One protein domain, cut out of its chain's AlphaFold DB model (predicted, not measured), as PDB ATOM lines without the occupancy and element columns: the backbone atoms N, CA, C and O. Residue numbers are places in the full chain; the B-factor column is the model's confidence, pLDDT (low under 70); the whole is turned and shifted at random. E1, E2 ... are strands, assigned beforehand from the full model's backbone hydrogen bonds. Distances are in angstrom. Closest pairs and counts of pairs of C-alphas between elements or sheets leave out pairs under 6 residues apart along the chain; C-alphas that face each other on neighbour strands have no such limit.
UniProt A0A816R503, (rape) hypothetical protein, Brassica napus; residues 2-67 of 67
ATOM      1  N   VAL A   2     368.823 366.408 459.636       35.81
ATOM      2  CA  VAL A   2     369.376 365.718 458.459       35.81
ATOM      3  C   VAL A   2     368.296 365.696 457.383       35.81
ATOM      4  O   VAL A   2     367.316 364.965 457.483       35.81
ATOM      5  N   ASN A   3     368.443 366.569 456.391       44.56
ATOM      6  CA  ASN A   3     367.627 366.561 455.189       44.56
ATOM      7  C   ASN A   3     368.176 365.471 454.258       44.56
ATOM      8  O   ASN A   3     369.207 365.673 453.626       44.56
ATOM      9  N   TYR A   4     367.507 364.320 454.186       50.84
ATOM     10  CA  TYR A   4     367.881 363.244 453.259       50.84
ATOM     11  C   TYR A   4     367.451 363.511 451.806       50.84
ATOM     12  O   TYR A   4     367.671 362.662 450.949       50.84
ATOM     13  N   GLY A   5     366.763 364.622 451.500       54.84
ATOM     14  CA  GLY A   5     366.144 364.823 450.183       54.84
ATOM     15  C   GLY A   5     365.097 363.754 449.815       54.84
ATOM     16  O   GLY A   5     364.648 363.695 448.672       54.84
ATOM     17  N   ALA A   6     364.709 362.901 450.768       70.06
ATOM     18  CA  ALA A   6     364.032 361.639 450.511       70.06
ATOM     19  C   ALA A   6     362.518 361.837 450.393       70.06
ATOM     20  O   ALA A   6     361.779 361.833 451.378       70.06
ATOM     21  N   LYS A   7     362.045 362.010 449.159       82.44
ATOM     22  CA  LYS A   7     360.640 361.771 448.829       82.44
ATOM     23  C   LYS A   7     360.473 360.286 448.534       82.44
ATOM     24  O   LYS A   7     361.190 359.750 447.694       82.44
ATOM     25  N   LEU A   8     359.538 359.633 449.212       88.38
ATOM     26  CA  LEU A   8     359.150 358.262 448.913       88.38
ATOM     27  C   LEU A   8     358.049 358.280 447.854       88.38
ATOM     28  O   LEU A   8     357.044 358.977 448.006       88.38
ATOM     29  N   LEU A   9     358.247 357.514 446.786       88.88
ATOM     30  CA  LEU A   9     357.219 357.228 445.798       88.88
ATOM     31  C   LEU A   9     356.726 355.802 446.036       88.88
ATOM     32  O   LEU A   9     357.505 354.857 445.938       88.88
ATOM     33  N   VAL A  10     355.446 355.655 446.359       90.62
ATOM     34  CA  VAL A  10     354.794 354.346 446.483       90.62
ATOM     35  C   VAL A  10     353.949 354.135 445.241       90.62
ATOM     36  O   VAL A  10     353.218 355.044 444.862       90.62
ATOM     37  N   LEU A  11     354.051 352.960 444.621       90.50
ATOM     38  CA  LEU A  11     353.321 352.570 443.416       90.50
ATOM     39  C   LEU A  11     352.520 351.299 443.711       90.50
ATOM     40  O   LEU A  11     353.048 350.388 444.349       90.50
ATOM     41  N   TRP A  12     351.266 351.221 443.267       88.94
ATOM     42  CA  TRP A  12     350.446 350.018 443.438       88.94
ATOM     43  C   TRP A  12     349.432 349.831 442.311       88.94
ATOM     44  O   TRP A  12     348.976 350.786 441.675       88.94
ATOM     45  N   HIS A  13     349.070 348.571 442.071       85.25
ATOM     46  CA  HIS A  13     348.057 348.210 441.087       85.25
ATOM     47  C   HIS A  13     346.644 348.575 441.587       85.25
ATOM     48  O   HIS A  13     346.336 348.369 442.766       85.25
ATOM     49  N   PRO A  14     345.763 349.106 440.719       79.69
ATOM     50  CA  PRO A  14     344.344 349.241 441.034       79.69
ATOM     51  C   PRO A  14     343.700 347.860 441.228       79.69
ATOM     52  O   PRO A  14     344.024 346.915 440.523       79.69
ATOM     53  N   TYR A  15     342.732 347.755 442.142       71.56
ATOM     54  CA  TYR A  15     342.098 346.487 442.552       71.56
ATOM     55  C   TYR A  15     341.342 345.734 441.433       71.56
ATOM     56  O   TYR A  15     340.916 344.601 441.638       71.56
ATOM     57  N   SER A  16     341.123 346.354 440.267       70.44
ATOM     58  CA  SER A  16     340.399 345.757 439.140       70.44
ATOM     59  C   SER A  16     341.285 345.639 437.893       70.44
ATOM     60  O   SER A  16     341.409 346.590 437.113       70.44
ATOM     61  N   ASP A  17     341.821 344.442 437.651       62.38
ATOM     62  CA  ASP A  17     342.683 344.127 436.496       62.38
ATOM     63  C   ASP A  17     341.971 344.219 435.132       62.38
ATOM     64  O   ASP A  17     342.605 344.247 434.075       62.38
ATOM     65  N   LEU A  18     340.635 344.276 435.127       62.12
ATOM     66  CA  LEU A  18     339.831 344.213 433.905       62.12
ATOM     67  C   LEU A  18     339.686 345.556 433.167       62.12
ATOM     68  O   LEU A  18     339.334 345.547 431.993       62.12
ATOM     69  N   CYS A  19     339.953 346.702 433.805       58.69
ATOM     70  CA  CYS A  19     339.726 348.027 433.194       58.69
ATOM     71  C   CYS A  19     340.919 348.991 433.255       58.69
ATOM     72  O   CYS A  19     340.819 350.111 432.755       58.69
ATOM     73  N   MET A  20     342.040 348.602 433.870       69.94
ATOM     74  CA  MET A  20     343.139 349.530 434.172       69.94
ATOM     75  C   MET A  20     344.532 348.935 433.917       69.94
ATOM     76  O   MET A  20     345.478 349.235 434.636       69.94
ATOM     77  N   ARG A  21     344.675 348.113 432.869       78.50
ATOM     78  CA  ARG A  21     345.928 347.402 432.538       78.50
ATOM     79  C   ARG A  21     347.135 348.310 432.271       78.50
ATOM     80  O   ARG A  21     348.263 347.911 432.541       78.50
ATOM     81  N   ASN A  22     346.903 349.533 431.797       87.06
ATOM     82  CA  ASN A  22     347.947 350.525 431.544       87.06
ATOM     83  C   ASN A  22     348.033 351.614 432.621       87.06
ATOM     84  O   ASN A  22     348.619 352.668 432.377       87.06
ATOM     85  N   LYS A  23     347.417 351.413 433.788       88.44
ATOM     86  CA  LYS A  23     347.340 352.425 434.843       88.44
ATOM     87  C   LYS A  23     347.934 351.913 436.142       88.44
ATOM     88  O   LYS A  23     347.688 350.779 436.535       88.44
ATOM     89  N   ILE A  24     348.661 352.786 436.831       90.19
ATOM     90  CA  ILE A  24     349.219 352.514 438.155       90.19
ATOM     91  C   ILE A  24     348.918 353.683 439.084       90.19
ATOM     92  O   ILE A  24     349.038 354.847 438.694       90.19
ATOM     93  N   TRP A  25     348.509 353.380 440.310       91.94
ATOM     94  CA  TRP A  25     348.366 354.401 441.337       91.94
ATOM     95  C   TRP A  25     349.720 354.735 441.933       91.94
ATOM     96  O   TRP A  25     350.580 353.861 442.064       91.94
ATOM     97  N   TYR A  26     349.888 355.991 442.335       93.12
ATOM     98  CA  TYR A  26     351.045 356.401 443.101       93.12
ATOM     99  C   TYR A  26     350.706 357.390 444.210       93.12
ATOM    100  O   TYR A  26     349.756 358.168 444.126       93.12
ATOM    101  N   ALA A  27     351.546 357.387 445.241       95.56
ATOM    102  CA  ALA A  27     351.573 358.399 446.279       95.56
ATOM    103  C   ALA A  27     352.978 358.980 446.376       95.56
ATOM    104  O   ALA A  27     353.963 358.243 446.458       95.56
ATOM    105  N   LYS A  28     353.065 360.309 446.399       93.81
ATOM    106  CA  LYS A  28     354.305 361.029 446.684       93.81
ATOM    107  C   LYS A  28     354.293 361.450 448.141       93.81
ATOM    108  O   LYS A  28     353.392 362.171 448.565       93.81
ATOM    109  N   ILE A  29     355.281 361.006 448.904       93.81
ATOM    110  CA  ILE A  29     355.332 361.200 450.350       93.81
ATOM    111  C   ILE A  29     356.636 361.911 450.696       93.81
ATOM    112  O   ILE A  29     357.724 361.414 450.414       93.81
ATOM    113  N   CYS A  30     356.535 363.083 451.313       90.56
ATOM    114  CA  CYS A  30     357.688 363.750 451.907       90.56
ATOM    115  C   CYS A  30     357.970 363.134 453.267       90.56
ATOM    116  O   CYS A  30     357.098 363.159 454.136       90.56
ATOM    117  N   LEU A  31     359.171 362.587 453.436       90.88
ATOM    118  CA  LEU A  31     359.578 361.954 454.678       90.88
ATOM    119  C   LEU A  31     360.277 362.943 455.603       90.88
ATOM    120  O   LEU A  31     361.017 363.826 455.168       90.88
ATOM    121  N   GLU A  32     360.088 362.735 456.896       87.88
ATOM    122  CA  GLU A  32     360.838 363.412 457.938       87.88
ATOM    123  C   GLU A  32     361.235 362.431 459.035       87.88
ATOM    124  O   GLU A  32     360.499 361.508 459.392       87.88
ATOM    125  N   SER A  33     362.428 362.651 459.576       86.38
ATOM    126  CA  SER A  33     362.897 361.941 460.752       86.38
ATOM    127  C   SER A  33     362.466 362.700 462.001       86.38
ATOM    128  O   SER A  33     362.716 363.902 462.125       86.38
ATOM    129  N   ARG A  34     361.832 361.993 462.932       86.00
ATOM    130  CA  ARG A  34     361.427 362.509 464.240       86.00
ATOM    131  C   ARG A  34     362.116 361.722 465.351       86.00
ATOM    132  O   ARG A  34     362.785 360.722 465.092       86.00
ATOM    133  N   CYS A  35     361.994 362.215 466.585       90.19
ATOM    134  CA  CYS A  35     362.499 361.535 467.782       90.19
ATOM    135  C   CYS A  35     363.968 361.085 467.638       90.19
ATOM    136  O   CYS A  35     364.311 359.946 467.930       90.19
ATOM    137  N   ASN A  36     364.836 361.973 467.133       87.06
ATOM    138  CA  ASN A  36     366.265 361.713 466.904       87.06
ATOM    139  C   ASN A  36     366.581 360.509 465.993       87.06
ATOM    140  O   ASN A  36     367.588 359.841 466.200       87.06
ATOM    141  N   GLY A  37     365.756 360.228 464.980       85.06
ATOM    142  CA  GLY A  37     366.011 359.113 464.055       85.06
ATOM    143  C   GLY A  37     365.252 357.834 464.374       85.06
ATOM    144  O   GLY A  37     365.280 356.916 463.565       85.06
ATOM    145  N   LEU A  38     364.557 357.778 465.512       90.56
ATOM    146  CA  LEU A  38     363.799 356.595 465.928       90.56
ATOM    147  C   LEU A  38     362.490 356.432 465.161       90.56
ATOM    148  O   LEU A  38     361.969 355.326 465.051       90.56
ATOM    149  N   GLU A  39     361.962 357.529 464.628       90.88
ATOM    150  CA  GLU A  39     360.704 357.527 463.899       90.88
ATOM    151  C   GLU A  39     360.880 358.150 462.518       90.88
ATOM    152  O   GLU A  39     361.541 359.183 462.352       90.88
ATOM    153  N   VAL A  40     360.224 357.540 461.533       89.50
ATOM    154  CA  VAL A  40     360.084 358.077 460.180       89.50
ATOM    155  C   VAL A  40     358.612 358.370 459.951       89.50
ATOM    156  O   VAL A  40     357.775 357.472 459.986       89.50
ATOM    157  N   TRP A  41     358.302 359.640 459.730       89.94
ATOM    158  CA  TRP A  41     356.958 360.107 459.417       89.94
ATOM    159  C   TRP A  41     356.903 360.566 457.967       89.94
ATOM    160  O   TRP A  41     357.922 360.910 457.369       89.94
ATOM    161  N   GLY A  42     355.701 360.573 457.395       89.69
ATOM    162  CA  GLY A  42     355.483 360.975 456.016       89.69
ATOM    163  C   GLY A  42     354.268 361.880 455.875       89.69
ATOM    164  O   GLY A  42     353.191 361.557 456.373       89.69
ATOM    165  N   LYS A  43     354.419 362.993 455.155       92.44
ATOM    166  CA  LYS A  43     353.292 363.787 454.661       92.44
ATOM    167  C   LYS A  43     353.015 363.404 453.214       92.44
ATOM    168  O   LYS A  43     353.884 363.563 452.357       92.44
ATOM    169  N   VAL A  44     351.800 362.943 452.937       94.38
ATOM    170  CA  VAL A  44     351.347 362.677 451.568       94.38
ATOM    171  C   VAL A  44     351.196 364.012 450.836       94.38
ATOM    172  O   VAL A  44     350.388 364.852 451.227       94.38
ATOM    173  N   GLU A  45     352.012 364.229 449.806       94.19
ATOM    174  CA  GLU A  45     351.936 365.401 448.929       94.19
ATOM    175  C   GLU A  45     350.844 365.229 447.872       94.19
ATOM    176  O   GLU A  45     350.114 366.176 447.590       94.19
ATOM    177  N   CYS A  46     350.723 364.032 447.288       94.69
ATOM    178  CA  CYS A  46     349.664 363.709 446.337       94.69
ATOM    179  C   CYS A  46     349.391 362.203 446.278       94.69
ATOM    180  O   CYS A  46     350.283 361.394 446.548       94.69
ATOM    181  N   VAL A  47     348.170 361.862 445.866       94.88
ATOM    182  CA  VAL A  47     347.755 360.525 445.428       94.88
ATOM    183  C   VAL A  47     347.117 360.701 444.061       94.88
ATOM    184  O   VAL A  47     346.167 361.472 443.937       94.88
ATOM    185  N   ASP A  48     347.665 360.045 443.048       94.81
ATOM    186  CA  ASP A  48     347.211 360.195 441.667       94.81
ATOM    187  C   ASP A  48     347.516 358.920 440.864       94.81
ATOM    188  O   ASP A  48     348.046 357.941 441.398       94.81
ATOM    189  N   MET A  49     347.157 358.907 439.585       92.00
ATOM    190  CA  MET A  49     347.260 357.752 438.708       92.00
ATOM    191  C   MET A  49     348.075 358.083 437.460       92.00
ATOM    192  O   MET A  49     347.762 359.004 436.707       92.00
ATOM    193  N   LEU A  50     349.100 357.279 437.196       90.50
ATOM    194  CA  LEU A  50     349.849 357.338 435.946       90.50
ATOM    195  C   LEU A  50     349.170 356.451 434.908       90.50
ATOM    196  O   LEU A  50     348.705 355.357 435.222       90.50
ATOM    197  N   THR A  51     349.134 356.924 433.664       90.31
ATOM    198  CA  THR A  51     348.693 356.143 432.505       90.31
ATOM    199  C   THR A  51     349.891 355.934 431.590       90.31
ATOM    200  O   THR A  51     350.474 356.901 431.102       90.31
ATOM    201  N   PHE A  52     350.271 354.680 431.374       86.81
ATOM    202  CA  PHE A  52     351.332 354.317 430.449       86.81
ATOM    203  C   PHE A  52     350.829 354.377 429.000       86.81
ATOM    204  O   PHE A  52     349.663 354.073 428.730       86.81
ATOM    205  N   PRO A  53     351.706 354.739 428.046       86.38
ATOM    206  CA  PRO A  53     351.359 354.779 426.625       86.38
ATOM    207  C   PRO A  53     351.172 353.382 426.006       86.38
ATOM    208  O   PRO A  53     350.678 353.274 424.890       86.38
ATOM    209  N   VAL A  54     351.572 352.325 426.716       84.81
ATOM    210  CA  VAL A  54     351.462 350.917 426.307       84.81
ATOM    211  C   VAL A  54     350.331 350.222 427.065       84.81
ATOM    212  O   VAL A  54     350.017 350.616 428.184       84.81
ATOM    213  N   GLU A  55     349.721 349.189 426.476       80.69
ATOM    214  CA  GLU A  55     348.545 348.516 427.057       80.69
ATOM    215  C   GLU A  55     348.821 347.801 428.387       80.69
ATOM    216  O   GLU A  55     347.911 347.661 429.205       80.69
ATOM    217  N   THR A  56     350.058 347.354 428.610       79.31
ATOM    218  CA  THR A  56     350.467 346.611 429.806       79.31
ATOM    219  C   THR A  56     351.875 347.006 430.241       79.31
ATOM    220  O   THR A  56     352.707 347.388 429.417       79.31
ATOM    221  N   TYR A  57     352.157 346.868 431.534       81.31
ATOM    222  CA  TYR A  57     353.489 347.026 432.118       81.31
ATOM    223  C   TYR A  57     353.818 345.819 433.002       81.31
ATOM    224  O   TYR A  57     352.919 345.163 433.525       81.31
ATOM    225  N   GLU A  58     355.107 345.541 433.178       80.56
ATOM    226  CA  GLU A  58     355.595 344.521 434.107       80.56
ATOM    227  C   GLU A  58     356.150 345.194 435.366       80.56
ATOM    228  O   GLU A  58     356.744 346.274 435.297       80.56
ATOM    229  N   SER A  59     355.949 344.566 436.525       75.38
ATOM    230  CA  SER A  59     356.566 344.986 437.784       75.38
ATOM    231  C   SER A  59     357.533 343.903 438.247       75.38
ATOM    232  O   SER A  59     357.195 342.719 438.211       75.38
ATOM    233  N   PHE A  60     358.709 344.310 438.716       79.38
ATOM    234  CA  PHE A  60     359.707 343.406 439.271       79.38
ATOM    235  C   PHE A  60     359.930 343.766 440.736       79.38
ATOM    236  O   PHE A  60     360.206 344.920 441.062       79.38
ATOM    237  N   CYS A  61     359.823 342.781 441.624       73.25
ATOM    238  CA  CYS A  61     360.179 342.968 443.024       73.25
ATOM    239  C   CYS A  61     361.704 342.941 443.156       73.25
ATOM    240  O   CYS A  61     362.339 341.937 442.830       73.25
ATOM    241  N   CYS A  62     362.299 344.022 443.658       72.06
ATOM    242  CA  CYS A  62     363.696 343.999 444.073       72.06
ATOM    243  C   CYS A  62     363.812 343.109 445.315       72.06
ATOM    244  O   CYS A  62     363.332 343.470 446.387       72.06
ATOM    245  N   LEU A  63     364.429 341.939 445.166       78.06
ATOM    246  CA  LEU A  63     364.811 341.109 446.303       78.06
ATOM    247  C   LEU A  63     366.101 341.686 446.886       78.06
ATOM    248  O   LEU A  63     367.063 341.925 446.155       78.06
ATOM    249  N   THR A  64     366.122 341.944 448.190       78.62
ATOM    250  CA  THR A  64     367.371 342.291 448.870       78.62
ATOM    251  C   THR A  64     368.249 341.046 448.913       78.62
ATOM    252  O   THR A  64     367.745 339.958 449.193       78.62
ATOM    253  N   ALA A  65     369.549 341.184 448.653       67.31
ATOM    254  CA  ALA A  65     370.482 340.113 448.978       67.31
ATOM    255  C   ALA A  65     370.459 339.909 450.502       67.31
ATOM    256  O   ALA A  65     370.593 340.878 451.249       67.31
ATOM    257  N   SER A  66     370.208 338.680 450.942       68.69
ATOM    258  CA  SER A  66     370.400 338.285 452.336       68.69
ATOM    259  C   SER A  66     371.852 337.845 452.500       68.69
ATOM    260  O   SER A  66     372.314 337.032 451.695       68.69
ATOM    261  N   ASP A  67     372.542 338.392 453.502       56.53
ATOM    262  CA  ASP A  67     373.881 337.949 453.922       56.53
ATOM    263  C   ASP A  67     373.834 336.604 454.667       56.53
ATOM    264  O   ASP A  67     372.848 336.362 455.407       56.53
TER     265      ASP A  67
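What this domain is: This is residues 2 to 67 of the 67 residues of the protein "(rape) hypothetical protein" of Brassica napus (UniProt A0A816R503). A long, narrow, twisted ribbon of three antiparallel strands makes the body, and a tail after it folds back at an angle, with residues 60 to 67 sticking out free. The two long strands E2 and E3 form a hairpin that runs the length of the ribbon, and the shorter E1 lies along the other side of E2. The printed part has 66 residues with no named helix and three named strands, E1, E2 and E3 in chain order; the sheet's order is E1, E2, E3 and the class is all strand, with 31 of the 66 residues in named elements, under half. The whole is loose, with a radius of gyration of the C-alphas of 15.7 A, and spans 45 by 35 by 20 A.

Where its parts are: The inner strand E2 covers residues 23 to 34 and is 34.1 A long from first to last C-alpha, from (347.340, 352.425, 434.843) to (361.427, 362.509, 464.240). E3, the longest strand by residues, covers residues 39 to 51 over 33.6 A and ends at C-alpha 51, at (348.693, 356.143, 432.505). E1 covers residues 7 to 12 over 16.5 A and begins at C-alpha 7, at (360.640, 361.771, 448.829).

How they stand to each other: The sheet is a meander, each strand the antiparallel neighbour of the one before, and E1 and E3 are its edge strands. E2 and E3 form a hairpin with an angle of 162 degrees between their N-to-C directions. The C-alphas of Ile 29 and Val 44 face each other at 4.4 A, and N 26 and O 48 are within hydrogen-bond range at 2.8 A, as are N 32 and O 41 at 2.9 A. E3 bends by 60 degrees at residue 45. E1 and E2 form the other hairpin, at 147 degrees. The C-alphas of Leu 11 and Tyr 26 face each other at 4.5 A, and N 8 and O 29 are within hydrogen-bond range at 2.8 A, as are N 27 and O 10 at 2.9 A. The sheet's C-alphas lie up to 6.0 A off its best plane.

The domain as a whole: The two C-alphas farthest apart are those of Leu 18 and Asn 36, at 45.8 A. Without residues 60 to 67, which stand free, the body of 58 residues spans 45 by 19 by 19 A. The printed part has no cut and ends at the chain's last residue, Asp 67. The link from E2 to E3 is tight, with 4 residues, and that from E1 to E2 is short, with 10. Residues 52 to 67 hold no named element. The mean pLDDT of the printed part is 81.5, and the model's confidence is low, under 70, at residues 2 to 5, 17 to 20 and 65 to 67.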